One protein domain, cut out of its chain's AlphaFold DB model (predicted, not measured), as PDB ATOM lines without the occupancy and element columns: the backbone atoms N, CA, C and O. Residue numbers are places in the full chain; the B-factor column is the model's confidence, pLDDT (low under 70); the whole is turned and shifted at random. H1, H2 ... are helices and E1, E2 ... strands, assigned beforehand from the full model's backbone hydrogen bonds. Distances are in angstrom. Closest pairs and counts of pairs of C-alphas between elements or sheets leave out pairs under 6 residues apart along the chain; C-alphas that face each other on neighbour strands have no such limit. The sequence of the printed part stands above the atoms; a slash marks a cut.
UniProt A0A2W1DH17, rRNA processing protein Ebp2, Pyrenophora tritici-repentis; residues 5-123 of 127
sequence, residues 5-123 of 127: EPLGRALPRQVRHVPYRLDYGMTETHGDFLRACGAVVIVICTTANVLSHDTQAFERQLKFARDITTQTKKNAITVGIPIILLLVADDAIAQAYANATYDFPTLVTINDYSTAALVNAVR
ATOM      1  N   GLU A   5      32.377  13.152   4.444       91.94
ATOM      2  CA  GLU A   5      32.987  12.979   5.765       91.94
ATOM      3  C   GLU A   5      34.452  13.474   5.823       91.94
ATOM      4  O   GLU A   5      34.802  14.168   6.787       91.94
ATOM      5  N   PRO A   6      35.316  13.220   4.813       94.19
ATOM      6  CA  PRO A   6      36.686  13.729   4.825       94.19
ATOM      7  C   PRO A   6      36.784  15.259   4.835       94.19
ATOM      8  O   PRO A   6      37.695  15.797   5.461       94.19
ATOM      9  N   LEU A   7      35.837  15.964   4.200       93.38
ATOM     10  CA  LEU A   7      35.763  17.430   4.230       93.38
ATOM     11  C   LEU A   7      35.525  17.920   5.661       93.38
ATOM     12  O   LEU A   7      36.254  18.773   6.162       93.38
ATOM     13  N   GLY A   8      34.531  17.334   6.338       91.69
ATOM     14  CA  GLY A   8      34.187  17.669   7.719       91.69
ATOM     15  C   GLY A   8      35.329  17.401   8.700       91.69
ATOM     16  O   GLY A   8      35.577  18.212   9.586       91.69
ATOM     17  N   ARG A   9      36.057  16.292   8.515       92.12
ATOM     18  CA  ARG A   9      37.222  15.932   9.344       92.12
ATOM     19  C   ARG A   9      38.428  16.846   9.130       92.12
ATOM     20  O   ARG A   9      39.217  17.014  10.054       92.12
ATOM     21  N   ALA A  10      38.601  17.386   7.926       93.31
ATOM     22  CA  ALA A  10      39.734  18.247   7.597       93.31
ATOM     23  C   ALA A  10      39.568  19.682   8.121       93.31
ATOM     24  O   ALA A  10      40.561  20.392   8.277       93.31
ATOM     25  N   LEU A  11      38.334  20.118   8.394       91.12
ATOM     26  CA  LEU A  11      38.053  21.460   8.897       91.12
ATOM     27  C   LEU A  11      38.637  21.662  10.311       91.12
ATOM     28  O   LEU A  11      38.455  20.817  11.186       91.12
ATOM     29  N   PRO A  12      39.289  22.809  10.588       86.38
ATOM     30  CA  PRO A  12      39.999  23.046  11.852       86.38
ATOM     31  C   PRO A  12      39.073  23.336  13.047       86.38
ATOM     32  O   PRO A  12      39.541  23.611  14.151       86.38
ATOM     33  N   ARG A  13      37.753  23.340  12.840       83.88
ATOM     34  CA  ARG A  13      36.734  23.666  13.845       83.88
ATOM     35  C   ARG A  13      35.668  22.582  13.891       83.88
ATOM     36  O   ARG A  13      35.552  21.779  12.975       83.88
ATOM     37  N   GLN A  14      34.858  22.589  14.949       84.00
ATOM     38  CA  GLN A  14      33.744  21.657  15.072       84.00
ATOM     39  C   GLN A  14      32.733  21.878  13.940       84.00
ATOM     40  O   GLN A  14      32.136  22.948  13.818       84.00
ATOM     41  N   VAL A  15      32.538  20.843  13.126       88.69
ATOM     42  CA  VAL A  15      31.587  20.840  12.015       88.69
ATOM     43  C   VAL A  15      30.331  20.104  12.438       88.69
ATOM     44  O   VAL A  15      30.393  19.014  13.008       88.69
ATOM     45  N   ARG A  16      29.176  20.678  12.112       89.19
ATOM     46  CA  ARG A  16      27.909  19.955  12.138       89.19
ATOM     47  C   ARG A  16      27.511  19.643  10.703       89.19
ATOM     48  O   ARG A  16      27.145  20.545   9.960       89.19
ATOM     49  N   HIS A  17      27.601  18.370  10.328       88.44
ATOM     50  CA  HIS A  17      27.070  17.910   9.052       88.44
ATOM     51  C   HIS A  17      25.540  17.859   9.128       88.44
ATOM     52  O   HIS A  17      24.983  17.290  10.070       88.44
ATOM     53  N   VAL A  18      24.872  18.486   8.161       87.75
ATOM     54  CA  VAL A  18      23.409  18.543   8.078       87.75
ATOM     55  C   VAL A  18      23.010  17.892   6.760       87.75
ATOM     56  O   VAL A  18      23.361  18.420   5.706       87.75
ATOM     57  N   PRO A  19      22.327  16.736   6.791       79.19
ATOM     58  CA  PRO A  19      22.023  16.008   5.574       79.19
ATOM     59  C   PRO A  19      21.000  16.772   4.732       79.19
ATOM     60  O   PRO A  19      19.886  17.049   5.177       79.19
ATOM     61  N   TYR A  20      21.369  17.039   3.483       81.56
ATOM     62  CA  TYR A  20      20.442  17.464   2.446       81.56
ATOM     63  C   TYR A  20      19.787  16.236   1.804       81.56
ATOM     64  O   TYR A  20      20.468  15.278   1.432       81.56
ATOM     65  N   ARG A  21      18.460  16.263   1.647       77.00
ATOM     66  CA  ARG A  21      17.726  15.270   0.857       77.00
ATOM     67  C   ARG A  21      17.050  15.962  -0.318       77.00
ATOM     68  O   ARG A  21      16.238  16.862  -0.106       77.00
ATOM     69  N   LEU A  22      17.340  15.482  -1.529       73.00
ATOM     70  CA  LEU A  22      16.803  16.009  -2.792       73.00
ATOM     71  C   LEU A  22      15.271  16.134  -2.786       73.00
ATOM     72  O   LEU A  22      14.747  17.110  -3.311       73.00
ATOM     73  N   ASP A  23      14.567  15.191  -2.152       76.19
ATOM     74  CA  ASP A  23      13.095  15.161  -2.114       76.19
ATOM     75  C   ASP A  23      12.475  16.213  -1.184       76.19
ATOM     76  O   ASP A  23      11.324  16.603  -1.367       76.19
ATOM     77  N   TYR A  24      13.218  16.654  -0.165       76.31
ATOM     78  CA  TYR A  24      12.685  17.484   0.921       76.31
ATOM     79  C   TYR A  24      13.223  18.912   0.905       76.31
ATOM     80  O   TYR A  24      12.603  19.803   1.482       76.31
ATOM     81  N   GLY A  25      14.354  19.157   0.240       84.00
ATOM     82  CA  GLY A  25      14.925  20.494   0.181       84.00
ATOM     83  C   GLY A  25      15.434  20.973   1.543       84.00
ATOM     84  O   GLY A  25      16.018  20.220   2.324       84.00
ATOM     85  N   MET A  26      15.211  22.258   1.821       85.19
ATOM     86  CA  MET A  26      15.514  22.868   3.112       85.19
ATOM     87  C   MET A  26      14.444  22.505   4.150       85.19
ATOM     88  O   MET A  26      13.252  22.671   3.915       85.19
ATOM     89  N   THR A  27      14.884  22.065   5.325       87.94
ATOM     90  CA  THR A  27      14.022  21.713   6.470       87.94
ATOM     91  C   THR A  27      14.202  22.694   7.633       87.94
ATOM     92  O   THR A  27      15.185  23.435   7.677       87.94
ATOM     93  N   GLU A  28      13.302  22.665   8.623       85.69
ATOM     94  CA  GLU A  28      13.406  23.490   9.843       85.69
ATOM     95  C   GLU A  28      14.732  23.281  10.587       85.69
ATOM     96  O   GLU A  28      15.356  24.246  11.023       85.69
ATOM     97  N   THR A  29      15.231  22.040  10.613       87.12
ATOM     98  CA  THR A  29      16.529  21.686  11.202       87.12
ATOM     99  C   THR A  29      17.686  22.498  10.612       87.12
ATOM    100  O   THR A  29      18.613  22.867  11.332       87.12
ATOM    101  N   HIS A  30      17.632  22.825   9.317       89.69
ATOM    102  CA  HIS A  30      18.632  23.698   8.704       89.69
ATOM    103  C   HIS A  30      18.552  25.105   9.301       89.69
ATOM    104  O   HIS A  30      19.574  25.672   9.672       89.69
ATOM    105  N   GLY A  31      17.339  25.647   9.450       87.19
ATOM    106  CA  GLY A  31      17.102  26.960  10.051       87.19
ATOM    107  C   GLY A  31      17.612  27.070  11.488       87.19
ATOM    108  O   GLY A  31      18.215  28.085  11.842       87.19
ATOM    109  N   ASP A  32      17.434  26.025  12.293       87.12
ATOM    110  CA  ASP A  32      17.934  26.002  13.670       87.12
ATOM    111  C   ASP A  32      19.464  26.013  13.731       87.12
ATOM    112  O   ASP A  32      20.043  26.739  14.542       87.12
ATOM    113  N   PHE A  33      20.140  25.286  12.837       90.00
ATOM    114  CA  PHE A  33      21.604  25.306  12.775       90.00
ATOM    115  C   PHE A  33      22.173  26.594  12.204       90.00
ATOM    116  O   PHE A  33      23.230  27.022  12.664       90.00
ATOM    117  N   LEU A  34      21.463  27.255  11.286       90.44
ATOM    118  CA  LEU A  34      21.869  28.572  10.798       90.44
ATOM    119  C   LEU A  34      21.981  29.591  11.937       90.44
ATOM    120  O   LEU A  34      22.877  30.421  11.915       90.44
ATOM    121  N   ARG A  35      21.128  29.520  12.967       87.50
ATOM    122  CA  ARG A  35      21.197  30.444  14.117       87.50
ATOM    123  C   ARG A  35      22.408  30.219  15.024       87.50
ATOM    124  O   ARG A  35      22.748  31.112  15.792       87.50
ATOM    125  N   ALA A  36      23.016  29.036  14.975       87.38
ATOM    126  CA  ALA A  36      24.103  28.636  15.867       87.38
ATOM    127  C   ALA A  36      25.470  28.545  15.166       87.38
ATOM    128  O   ALA A  36      26.471  28.266  15.827       87.38
ATOM    129  N   CYS A  37      25.535  28.734  13.844       88.75
ATOM    130  CA  CYS A  37      26.773  28.596  13.088       88.75
ATOM    131  C   CYS A  37      27.492  29.939  12.888       88.75
ATOM    132  O   CYS A  37      26.879  30.997  12.792       88.75
ATOM    133  N   GLY A  38      28.825  29.884  12.809       90.12
ATOM    134  CA  GLY A  38      29.661  31.039  12.455       90.12
ATOM    135  C   GLY A  38      30.006  31.123  10.965       90.12
ATOM    136  O   GLY A  38      30.568  32.120  10.530       90.12
ATOM    137  N   ALA A  39      29.714  30.070  10.199       91.75
ATOM    138  CA  ALA A  39      29.905  29.976   8.754       91.75
ATOM    139  C   ALA A  39      29.076  28.807   8.207       91.75
ATOM    140  O   ALA A  39      28.796  27.849   8.935       91.75
ATOM    141  N   VAL A  40      28.727  28.864   6.923       93.38
ATOM    142  CA  VAL A  40      28.037  27.785   6.207       93.38
ATOM    143  C   VAL A  40      28.852  27.401   4.982       93.38
ATOM    144  O   VAL A  40      29.168  28.250   4.153       93.38
ATOM    145  N   VAL A  41      29.150  26.110   4.852       94.06
ATOM    146  CA  VAL A  41      29.690  25.524   3.622       94.06
ATOM    147  C   VAL A  41      28.588  24.684   2.995       94.06
ATOM    148  O   VAL A  41      28.080  23.760   3.630       94.06
ATOM    149  N   ILE A  42      28.198  25.022   1.769       95.19
ATOM    150  CA  ILE A  42      27.194  24.291   0.996       95.19
ATOM    151  C   ILE A  42      27.919  23.556  -0.120       95.19
ATOM    152  O   ILE A  42      28.609  24.180  -0.922       95.19
ATOM    153  N   VAL A  43      27.761  22.238  -0.172       94.94
ATOM    154  CA  VAL A  43      28.370  21.407  -1.212       94.94
ATOM    155  C   VAL A  43      27.359  21.179  -2.329       94.94
ATOM    156  O   VAL A  43      26.247  20.724  -2.067       94.94
ATOM    157  N   ILE A  44      27.752  21.481  -3.565       94.94
ATOM    158  CA  ILE A  44      27.028  21.100  -4.779       94.94
ATOM    159  C   ILE A  44      27.877  20.070  -5.512       94.94
ATOM    160  O   ILE A  44      28.998  20.374  -5.902       94.94
ATOM    161  N   CYS A  45      27.355  18.864  -5.713       93.69
ATOM    162  CA  CYS A  45      28.046  17.794  -6.426       93.69
ATOM    163  C   CYS A  45      27.332  17.460  -7.734       93.69
ATOM    164  O   CYS A  45      26.171  17.053  -7.733       93.69
ATOM    165  N   THR A  46      28.039  17.621  -8.848       91.69
ATOM    166  CA  THR A  46      27.544  17.422 -10.216       91.69
ATOM    167  C   THR A  46      28.500  16.595 -11.072       91.69
ATOM    168  O   THR A  46      28.528  16.728 -12.289       91.69
ATOM    169  N   THR A  47      29.280  15.711 -10.451       90.75
ATOM    170  CA  THR A  47      30.074  14.718 -11.198       90.75
ATOM    171  C   THR A  47      29.184  13.840 -12.087       90.75
ATOM    172  O   THR A  47      28.020  13.597 -11.754       90.75
ATOM    173  N   ALA A  48      29.740  13.290 -13.169       88.38
ATOM    174  CA  ALA A  48      29.033  12.427 -14.116       88.38
ATOM    175  C   ALA A  48      28.250  11.296 -13.438       88.38
ATOM    176  O   ALA A  48      27.128  10.993 -13.839       88.38
ATOM    177  N   ASN A  49      28.795  10.703 -12.370       87.50
ATOM    178  CA  ASN A  49      28.093   9.669 -11.615       87.50
ATOM    179  C   ASN A  49      26.805  10.220 -10.974       87.50
ATOM    180  O   ASN A  49      25.749   9.614 -11.110       87.50
ATOM    181  N   VAL A  50      26.846  11.405 -10.361       88.56
ATOM    182  CA  VAL A  50      25.650  12.037  -9.774       88.56
ATOM    183  C   VAL A  50      24.628  12.394 -10.854       88.56
ATOM    184  O   VAL A  50      23.461  12.031 -10.731       88.56
ATOM    185  N   LEU A  51      25.066  13.033 -11.939       89.50
ATOM    186  CA  LEU A  51      24.170  13.455 -13.020       89.50
ATOM    187  C   LEU A  51      23.574  12.283 -13.808       89.50
ATOM    188  O   LEU A  51      22.474  12.402 -14.341       89.50
ATOM    189  N   SER A  52      24.268  11.141 -13.862       89.56
ATOM    190  CA  SER A  52      23.732   9.920 -14.473       89.56
ATOM    191  C   SER A  52      22.559   9.324 -13.690       89.56
ATOM    192  O   SER A  52      21.714   8.655 -14.281       89.56
ATOM    193  N   HIS A  53      22.487   9.583 -12.380       89.75
ATOM    194  CA  HIS A  53      21.389   9.134 -11.522       89.75
ATOM    195  C   HIS A  53      20.247  10.157 -11.463       89.75
ATOM    196  O   HIS A  53      19.083   9.763 -11.441       89.75
ATOM    197  N   ASP A  54      20.566  11.454 -11.443       88.81
ATOM    198  CA  ASP A  54      19.583  12.541 -11.456       88.81
ATOM    199  C   ASP A  54      20.098  13.722 -12.292       88.81
ATOM    200  O   ASP A  54      20.983  14.476 -11.880       88.81
ATOM    201  N   THR A  55      19.501  13.911 -13.469       90.12
ATOM    202  CA  THR A  55      19.868  14.984 -14.403       90.12
ATOM    203  C   THR A  55      19.491  16.378 -13.902       90.12
ATOM    204  O   THR A  55      20.012  17.355 -14.428       90.12
ATOM    205  N   GLN A  56      18.620  16.481 -12.890       91.81
ATOM    206  CA  GLN A  56      18.224  17.735 -12.240       91.81
ATOM    207  C   GLN A  56      18.966  17.973 -10.916       91.81
ATOM    208  O   GLN A  56      18.611  18.881 -10.152       91.81
ATOM    209  N   ALA A  57      19.968  17.145 -10.592       91.06
ATOM    210  CA  ALA A  57      20.676  17.233  -9.323       91.06
ATOM    211  C   ALA A  57      21.307  18.616  -9.118       91.06
ATOM    212  O   ALA A  57      21.299  19.125  -7.996       91.06
ATOM    213  N   PHE A  58      21.835  19.237 -10.178       93.19
ATOM    214  CA  PHE A  58      22.424  20.571 -10.093       93.19
ATOM    215  C   PHE A  58      21.385  21.617  -9.682       93.19
ATOM    216  O   PHE A  58      21.576  22.330  -8.699       93.19
ATOM    217  N   GLU A  59      20.264  21.687 -10.394       94.06
ATOM    218  CA  GLU A  59      19.221  22.690 -10.200       94.06
ATOM    219  C   GLU A  59      18.610  22.589  -8.801       94.06
ATOM    220  O   GLU A  59      18.364  23.607  -8.150       94.06
ATOM    221  N   ARG A  60      18.403  21.364  -8.305       94.19
ATOM    222  CA  ARG A  60      17.862  21.113  -6.961       94.19
ATOM    223  C   ARG A  60      18.839  21.531  -5.863       94.19
ATOM    224  O   ARG A  60      18.427  22.193  -4.906       94.19
ATOM    225  N   GLN A  61      20.123  21.208  -6.018       94.31
ATOM    226  CA  GLN A  61      21.175  21.614  -5.079       94.31
ATOM    227  C   GLN A  61      21.396  23.133  -5.098       94.31
ATOM    228  O   GLN A  61      21.501  23.756  -4.041       94.31
ATOM    229  N   LEU A  62      21.385  23.756  -6.278       95.50
ATOM    230  CA  LEU A  62      21.484  25.207  -6.430       95.50
ATOM    231  C   LEU A  62      20.288  25.916  -5.792       95.50
ATOM    232  O   LEU A  62      20.457  26.904  -5.073       95.50
ATOM    233  N   LYS A  63      19.074  25.397  -6.007       94.69
ATOM    234  CA  LYS A  63      17.874  25.908  -5.345       94.69
ATOM    235  C   LYS A  63      18.011  25.831  -3.825       94.69
ATOM    236  O   LYS A  63      17.749  26.825  -3.154       94.69
ATOM    237  N   PHE A  64      18.464  24.700  -3.289       94.06
ATOM    238  CA  PHE A  64      18.713  24.555  -1.857       94.06
ATOM    239  C   PHE A  64      19.728  25.584  -1.338       94.06
ATOM    240  O   PHE A  64      19.466  26.254  -0.338       94.06
ATOM    241  N   ALA A  65      20.844  25.784  -2.044       95.00
ATOM    242  CA  ALA A  65      21.853  26.772  -1.668       95.00
ATOM    243  C   ALA A  65      21.283  28.206  -1.625       95.00
ATOM    244  O   ALA A  65      21.568  28.983  -0.704       95.00
ATOM    245  N   ARG A  66      20.422  28.549  -2.591       94.88
ATOM    246  CA  ARG A  66      19.716  29.839  -2.649       94.88
ATOM    247  C   ARG A  66      18.670  29.992  -1.551       94.88
ATOM    248  O   ARG A  66      18.549  31.079  -0.985       94.88
ATOM    249  N   ASP A  67      17.946  28.928  -1.220       93.00
ATOM    250  CA  ASP A  67      16.964  28.925  -0.135       93.00
ATOM    251  C   ASP A  67      17.660  29.172   1.220       93.00
ATOM    252  O   ASP A  67      17.233  30.047   1.978       93.00
ATOM    253  N   ILE A  68      18.803  28.518   1.474       92.00
ATOM    254  CA  ILE A  68      19.650  28.766   2.656       92.00
ATOM    255  C   ILE A  68      20.117  30.225   2.704       92.00
ATOM    256  O   ILE A  68      19.966  30.897   3.725       92.00
ATOM    257  N   THR A  69      20.626  30.744   1.585       92.31
ATOM    258  CA  THR A  69      21.105  32.134   1.475       92.31
ATOM    259  C   THR A  69      19.987  33.154   1.677       92.31
ATOM    260  O   THR A  69      20.183  34.225   2.248       92.31
ATOM    261  N   THR A  70      18.784  32.834   1.216       91.69
ATOM    262  CA  THR A  70      17.606  33.671   1.425       91.69
ATOM    263  C   THR A  70      17.193  33.656   2.893       91.69
ATOM    264  O   THR A  70      16.847  34.700   3.444       91.69
ATOM    265  N   GLN A  71      17.261  32.496   3.550       89.25
ATOM    266  CA  GLN A  71      16.929  32.373   4.964       89.25
ATOM    267  C   GLN A  71      17.907  33.143   5.856       89.25
ATOM    268  O   GLN A  71      17.461  33.830   6.775       89.25
ATOM    269  N   THR A  72      19.214  33.091   5.575       88.62
ATOM    270  CA  THR A  72      20.206  33.835   6.371       88.62
ATOM    271  C   THR A  72      19.995  35.345   6.286       88.62
ATOM    272  O   THR A  72      20.150  36.042   7.287       88.62
ATOM    273  N   LYS A  73      19.553  35.854   5.129       87.44
ATOM    274  CA  LYS A  73      19.240  37.277   4.920       87.44
ATOM    275  C   LYS A  73      17.969  37.750   5.633       87.44
ATOM    276  O   LYS A  73      17.840  38.940   5.899       87.44
ATOM    277  N   LYS A  74      17.025  36.853   5.940       86.81
ATOM    278  CA  LYS A  74      15.732  37.203   6.561       86.81
ATOM    279  C   LYS A  74      15.802  37.428   8.072       86.81
ATOM    280  O   LYS A  74      14.868  37.993   8.633       86.81
ATOM    281  N   ASN A  75      16.853  36.961   8.743       81.31
ATOM    282  CA  ASN A  75      16.948  36.993  10.200       81.31
ATOM    283  C   ASN A  75      18.178  37.793  10.643       81.31
ATOM    284  O   ASN A  75      19.293  37.500  10.226       81.31
ATOM    285  N   ALA A  76      17.974  38.779  11.521       80.75
ATOM    286  CA  ALA A  76      19.025  39.661  12.030       80.75
ATOM    287  C   ALA A  76      20.162  38.922  12.760       80.75
ATOM    288  O   ALA A  76      21.276  39.424  12.811       80.75
ATOM    289  N   ILE A  77      19.899  37.728  13.302       80.75
ATOM    290  CA  ILE A  77      20.917  36.887  13.952       80.75
ATOM    291  C   ILE A  77      21.838  36.242  12.908       80.75
ATOM    292  O   ILE A  77      23.018  36.030  13.161       80.75
ATOM    293  N   THR A  78      21.299  35.919  11.732       84.88
ATOM    294  CA  THR A  78      22.017  35.188  10.680       84.88
ATOM    295  C   THR A  78      22.494  36.084   9.540       84.88
ATOM    296  O   THR A  78      23.216  35.620   8.654       84.88
ATOM    297  N   VAL A  79      22.091  37.360   9.538       80.94
ATOM    298  CA  VAL A  79      22.466  38.332   8.512       80.94
ATOM    299  C   VAL A  79      23.956  38.646   8.674       80.94
ATOM    300  O   VAL A  79      24.386  39.266   9.638       80.94
ATOM    301  N   GLY A  80      24.771  38.131   7.756       84.00
ATOM    302  CA  GLY A  80      26.231  38.263   7.810       84.00
ATOM    303  C   GLY A  80      26.988  36.968   8.093       84.00
ATOM    304  O   GLY A  80      28.216  36.987   8.051       84.00
ATOM    305  N   ILE A  81      26.304  35.837   8.307       90.88
ATOM    306  CA  ILE A  81      26.983  34.537   8.318       90.88
ATOM    307  C   ILE A  81      27.587  34.293   6.924       90.88
ATOM    308  O   ILE A  81      26.846  34.326   5.934       90.88
ATOM    309  N   PRO A  82      28.907  34.050   6.815       91.94
ATOM    310  CA  PRO A  82      29.546  33.791   5.537       91.94
ATOM    311  C   PRO A  82      29.041  32.469   4.955       91.94
ATOM    312  O   PRO A  82      28.997  31.444   5.644       91.94
ATOM    313  N   ILE A  83      28.675  32.509   3.674       93.31
ATOM    314  CA  ILE A  83      28.247  31.345   2.898       93.31
ATOM    315  C   ILE A  83      29.305  31.070   1.840       93.31
ATOM    316  O   ILE A  83      29.613  31.932   1.019       93.31
ATOM    317  N   ILE A  84      29.829  29.853   1.873       94.81
ATOM    318  CA  ILE A  84      30.818  29.334   0.939       94.81
ATOM    319  C   ILE A  84      30.150  28.221   0.147       94.81
ATOM    320  O   ILE A  84      29.604  27.283   0.733       94.81
ATOM    321  N   LEU A  85      30.206  28.310  -1.177       96.25
ATOM    322  CA  LEU A  85      29.742  27.248  -2.055       96.25
ATOM    323  C   LEU A  85      30.942  26.423  -2.525       96.25
ATOM    324  O   LEU A  85      31.868  26.962  -3.125       96.25
ATOM    325  N   LEU A  86      30.931  25.123  -2.235       96.06
ATOM    326  CA  LEU A  86      31.904  24.157  -2.739       96.06
ATOM    327  C   LEU A  86      31.267  23.386  -3.897       96.06
ATOM    328  O   LEU A  86      30.419  22.522  -3.676       96.06
ATOM    329  N   LEU A  87      31.663  23.710  -5.123       95.75
ATOM    330  CA  LEU A  87      31.208  23.040  -6.335       95.75
ATOM    331  C   LEU A  87      32.161  21.894  -6.687       95.75
ATOM    332  O   LEU A  87      33.339  22.111  -6.960       95.75
ATOM    333  N   VAL A  88      31.627  20.679  -6.707       95.12
ATOM    334  CA  VAL A  88      32.309  19.462  -7.142       95.12
ATOM    335  C   VAL A  88      31.769  19.080  -8.512       95.12
ATOM    336  O   VAL A  88      30.660  18.556  -8.607       95.12
ATOM    337  N   ALA A  89      32.527  19.349  -9.567       92.75
ATOM    338  CA  ALA A  89      32.094  19.132 -10.945       92.75
ATOM    339  C   ALA A  89      33.264  18.639 -11.796       92.75
ATOM    340  O   ALA A  89      34.389  19.085 -11.600       92.75
ATOM    341  N   ASP A  90      33.001  17.754 -12.754       87.50
ATOM    342  CA  ASP A  90      34.011  17.354 -13.734       87.50
ATOM    343  C   ASP A  90      34.173  18.405 -14.852       87.50
ATOM    344  O   ASP A  90      33.286  19.222 -15.127       87.50
ATOM    345  N   ASP A  91      35.352  18.409 -15.487       72.12
ATOM    346  CA  ASP A  91      35.846  19.521 -16.317       72.12
ATOM    347  C   ASP A  91      34.923  19.907 -17.489       72.12
ATOM    348  O   ASP A  91      34.912  21.064 -17.909       72.12
ATOM    349  N   ALA A  92      34.124  18.976 -18.020       72.44
ATOM    350  CA  ALA A  92      33.313  19.222 -19.216       72.44
ATOM    351  C   ALA A  92      32.178  20.241 -18.993       72.44
ATOM    352  O   ALA A  92      31.771  20.929 -19.929       72.44
ATOM    353  N   ILE A  93      31.662  20.336 -17.765       76.88
ATOM    354  CA  ILE A  93      30.482  21.149 -17.412       76.88
ATOM    355  C   ILE A  93      30.708  22.044 -16.189       76.88
ATOM    356  O   ILE A  93      29.883  22.920 -15.911       76.88
ATOM    357  N   ALA A  94      31.847  21.895 -15.499       84.69
ATOM    358  CA  ALA A  94      32.216  22.687 -14.329       84.69
ATOM    359  C   ALA A  94      32.091  24.199 -14.561       84.69
ATOM    360  O   ALA A  94      31.526  24.905 -13.725       84.69
ATOM    361  N   GLN A  95      32.536  24.703 -15.719       89.88
ATOM    362  CA  GLN A  95      32.483  26.136 -16.016       89.88
ATOM    363  C   GLN A  95      31.046  26.665 -16.123       89.88
ATOM    364  O   GLN A  95      30.751  27.758 -15.643       89.88
ATOM    365  N   ALA A  96      30.138  25.902 -16.738       91.19
ATOM    366  CA  ALA A  96      28.741  26.307 -16.872       91.19
ATOM    367  C   ALA A  96      28.059  26.388 -15.498       91.19
ATOM    368  O   ALA A  96      27.352  27.354 -15.210       91.19
ATOM    369  N   TYR A  97      28.329  25.419 -14.621       93.38
ATOM    370  CA  TYR A  97      27.795  25.411 -13.261       93.38
ATOM    371  C   TYR A  97      28.414  26.483 -12.368       93.38
ATOM    372  O   TYR A  97      27.682  27.146 -11.636       93.38
ATOM    373  N   ALA A  98      29.720  26.735 -12.487       93.19
ATOM    374  CA  ALA A  98      30.374  27.853 -11.816       93.19
ATOM    375  C   ALA A  98      29.724  29.189 -12.217       93.19
ATOM    376  O   ALA A  98      29.337  29.979 -11.353       93.19
ATOM    377  N   ASN A  99      29.488  29.397 -13.516       93.62
ATOM    378  CA  ASN A  99      28.801  30.589 -14.019       93.62
ATOM    379  C   ASN A  99      27.366  30.704 -13.481       93.62
ATOM    380  O   ASN A  99      26.908  31.804 -13.192       93.62
ATOM    381  N   ALA A 100      26.651  29.590 -13.315       94.25
ATOM    382  CA  ALA A 100      25.292  29.577 -12.767       94.25
ATOM    383  C   ALA A 100      25.223  29.855 -11.249       94.25
ATOM    384  O   ALA A 100      24.136  30.132 -10.736       94.25
ATOM    385  N   THR A 101      26.366  29.833 -10.552       94.38
ATOM    386  CA  THR A 101      26.515  30.175  -9.123       94.38
ATOM    387  C   THR A 101      27.005  31.612  -8.886       94.38
ATOM    388  O   THR A 101      27.488  31.935  -7.804       94.38
ATOM    389  N   TYR A 102      26.871  32.499  -9.879       91.25
ATOM    390  CA  TYR A 102      27.330  33.896  -9.826       91.25
ATOM    391  C   TYR A 102      26.772  34.720  -8.651       91.25
ATOM    392  O   TYR A 102      27.330  35.757  -8.300       91.25
ATOM    393  N   ASP A 103      25.646  34.303  -8.071       91.69
ATOM    394  CA  ASP A 103      24.976  34.985  -6.967       91.69
ATOM    395  C   ASP A 103      25.588  34.682  -5.586       91.69
ATOM    396  O   ASP A 103      25.182  35.282  -4.585       91.69
ATOM    397  N   PHE A 104      26.586  33.794  -5.527       93.00
ATOM    398  CA  PHE A 104      27.308  33.451  -4.307       93.00
ATOM    399  C   PHE A 104      28.623  34.238  -4.204       93.00
ATOM    400  O   PHE A 104      29.417  34.244  -5.143       93.00
ATOM    401  N   PRO A 105      28.907  34.876  -3.053       87.38
ATOM    402  CA  PRO A 105      30.093  35.718  -2.893       87.38
ATOM    403  C   PRO A 105      31.400  34.918  -2.811       87.38
ATOM    404  O   PRO A 105      32.479  35.476  -2.997       87.38
ATOM    405  N   THR A 106      31.332  33.627  -2.487       93.69
ATOM    406  CA  THR A 106      32.504  32.758  -2.375       93.69
ATOM    407  C   THR A 106      32.192  31.405  -2.987       93.69
ATOM    408  O   THR A 106      31.318  30.683  -2.505       93.69
ATOM    409  N   LEU A 107      32.937  31.076  -4.038       95.00
ATOM    410  CA  LEU A 107      32.871  29.817  -4.761       95.00
ATOM    411  C   LEU A 107      34.248  29.152  -4.717       95.00
ATOM    412  O   LEU A 107      35.248  29.772  -5.076       95.00
ATOM    413  N   VAL A 108      34.285  27.888  -4.311       94.62
ATOM    414  CA  VAL A 108      35.448  27.010  -4.449       94.62
ATOM    415  C   VAL A 108      35.055  25.858  -5.353       94.62
ATOM    416  O   VAL A 108      34.027  25.225  -5.131       94.62
ATOM    417  N   THR A 109      35.863  25.585  -6.370       94.50
ATOM    418  CA  THR A 109      35.628  24.486  -7.310       94.50
ATOM    419  C   THR A 109      36.665  23.391  -7.110       94.50
ATOM    420  O   THR A 109      37.851  23.678  -6.955       94.50
ATOM    421  N   ILE A 110      36.224  22.138  -7.139       94.75
ATOM    422  CA  ILE A 110      37.087  20.956  -7.176       94.75
ATOM    423  C   ILE A 110      36.569  19.960  -8.213       94.75
ATOM    424  O   ILE A 110      35.369  19.898  -8.481       94.75
ATOM    425  N   ASN A 111      37.479  19.164  -8.770       92.00
ATOM    426  CA  ASN A 111      37.176  18.308  -9.919       92.00
ATOM    427  C   ASN A 111      36.620  16.929  -9.516       92.00
ATOM    428  O   ASN A 111      36.061  16.207 -10.339       92.00
ATOM    429  N   ASP A 112      36.762  16.556  -8.242       92.00
ATOM    430  CA  ASP A 112      36.266  15.308  -7.668       92.00
ATOM    431  C   ASP A 112      36.052  15.441  -6.148       92.00
ATOM    432  O   ASP A 112      36.423  16.441  -5.534       92.00
ATOM    433  N   TYR A 113      35.434  14.430  -5.533       93.44
ATOM    434  CA  TYR A 113      35.199  14.340  -4.083       93.44
ATOM    435  C   TYR A 113      36.105  13.299  -3.403       93.44
ATOM    436  O   TYR A 113      35.755  12.736  -2.364       93.44
ATOM    437  N   SER A 114      37.276  13.005  -3.976       94.94
ATOM    438  CA  SER A 114      38.274  12.174  -3.306       94.94
ATOM    439  C   SER A 114      38.712  12.816  -1.990       94.94
ATOM    440  O   SER A 114      38.672  14.035  -1.805       94.94
ATOM    441  N   THR A 115      39.199  11.995  -1.059       95.75
ATOM    442  CA  THR A 115      39.739  12.489   0.215       95.75
ATOM    443  C   THR A 115      40.815  13.557   0.009       95.75
ATOM    444  O   THR A 115      40.823  14.554   0.724       95.75
ATOM    445  N   ALA A 116      41.691  13.389  -0.987       96.00
ATOM    446  CA  ALA A 116      42.742  14.357  -1.284       96.00
ATOM    447  C   ALA A 116      42.174  15.695  -1.783       96.00
ATOM    448  O   ALA A 116      42.588  16.745  -1.290       96.00
ATOM    449  N   ALA A 117      41.204  15.667  -2.704       95.62
ATOM    450  CA  ALA A 117      40.563  16.876  -3.217       95.62
ATOM    451  C   ALA A 117      39.822  17.643  -2.112       95.62
ATOM    452  O   ALA A 117      40.014  18.850  -1.970       95.62
ATOM    453  N   LEU A 118      39.054  16.944  -1.267       95.75
ATOM    454  CA  LEU A 118      38.325  17.556  -0.151       95.75
ATOM    455  C   LEU A 118      39.269  18.170   0.895       95.75
ATOM    456  O   LEU A 118      39.037  19.289   1.350       95.75
ATOM    457  N   VAL A 119      40.359  17.483   1.249       95.19
ATOM    458  CA  VAL A 119      41.374  18.021   2.174       95.19
ATOM    459  C   VAL A 119      42.062  19.253   1.579       95.19
ATOM    460  O   VAL A 119      42.274  20.242   2.282       95.19
ATOM    461  N   ASN A 120      42.384  19.232   0.284       95.19
ATOM    462  CA  ASN A 120      42.988  20.379  -0.392       95.19
ATOM    463  C   ASN A 120      42.023  21.569  -0.492       95.19
ATOM    464  O   ASN A 120      42.460  22.700  -0.293       95.19
ATOM    465  N   ALA A 121      40.724  21.336  -0.708       94.81
ATOM    466  CA  ALA A 121      39.713  22.392  -0.676       94.81
ATOM    467  C   ALA A 121      39.701  23.120   0.677       94.81
ATOM    468  O   ALA A 121      39.643  24.347   0.723       94.81
ATOM    469  N   VAL A 122      39.824  22.380   1.784       93.31
ATOM    470  CA  VAL A 122      39.917  22.982   3.122       93.31
ATOM    471  C   VAL A 122      41.183  23.823   3.277       93.31
ATOM    472  O   VAL A 122      41.104  24.923   3.814       93.31
ATOM    473  N   ARG A 123      42.332  23.364   2.772       92.38
ATOM    474  CA  ARG A 123      43.569  24.169   2.785       92.38
ATOM    475  C   ARG A 123      43.397  25.480   2.018       92.38
ATOM    476  O   ARG A 123      43.776  26.529   2.507       92.38
TER     477      ARG A 123
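Overview. This is residues 5 to 123 of the 127 residues of the protein "rRNA processing protein Ebp2" of Pyrenophora tritici-repentis (UniProt A0A2W1DH17). A small three-stranded parallel sheet, E1, E2 and E3, is covered on one face by the long helix H4 and the short helix H5, while H6 grazes the sheet near E3 and H1 packs on H6. H2 and H3 meet H4 near its two ends, and a long unnamed stretch, residues 11 to 27, leads from H1 to H2. The printed part has 119 residues with six named helices and three named strands, in the order H1 H2 E1 H3 H4 E2 H5 E3 H6; the sheet's order is E1 E2 E3, and the class is mixed, helices and strands. The whole is compact, with a radius of gyration of the C-alphas of 14.0 A, and spans 40 by 30 by 24 A.

Along the chain. H1, residues 5 to 10, begins with C-alpha 5 at (32.987, 12.979, 5.765). H2 holds residues 28 to 34, and E1 holds residues 40 to 45, 16.1 A long. H3 is residues 48 to 53. H4, residues 57 to 74, is 26.0 A long and begins with C-alpha 57 at (20.676, 17.233, -9.323). E2, residues 83 to 88, is 16.1 A long. H5 is residues 94 to 100, and E3 is residues 107 to 110. H6, residues 115 to 123, is 12.6 A long and ends with C-alpha 123 at (43.569, 24.169, 2.785).

Arrangement. E1 and E2 are parallel at 20 degrees, with N 86 and O 42 within hydrogen-bond range at 2.8 A. E2 and E3 are parallel at 24 degrees, with N 108 and O 85 at 2.8 A. H4 and H5 are on the same face of the sheet, two layers, helices on one face of a sheet. H4 runs along the strands, at 5 degrees to E1 on the local plane and at a height over the sheet of 9.8 A; its closest C-alphas to E1 are those of Gln 61 and Ile 44, 5.9 A apart. H5 is over E2 at a height over the sheet of 9.9 A. E1, H3 H4, E2 and E2, H5, E3 are strand-helix-strand units, parallel neighbour strands with helices between, each with a right-handed crossover. H2 only just touches H4, with 3 pairs of C-alphas within 8 A, the closest Leu 34 and Thr 72 at 7.1 A. H3 and H4 touch only at the corner, and only just, with 3 such pairs, the closest Leu 51 and Ala 57 at 6.3 A. H6 only grazes the sheet with residues 117 to 122. H1 and H6 touch, the C-alphas of Leu 7 and Leu 118 being closest at 5.1 A, at a steep tilt of 40 degrees, the same way. Every O i to N i+4 pair is within hydrogen-bond range in H1, H2, H4, H5 and H6; in H3 it is 1 of 2.

Size, cuts and confidence. The two C-alphas farthest apart, those of Ser 52 and Ala 76, are 40.1 A apart. The printed part has no cut. The link from H1 to H2, 17 residues, is long. The mean pLDDT of the printed part is 89.9, and no printed residue is under 70.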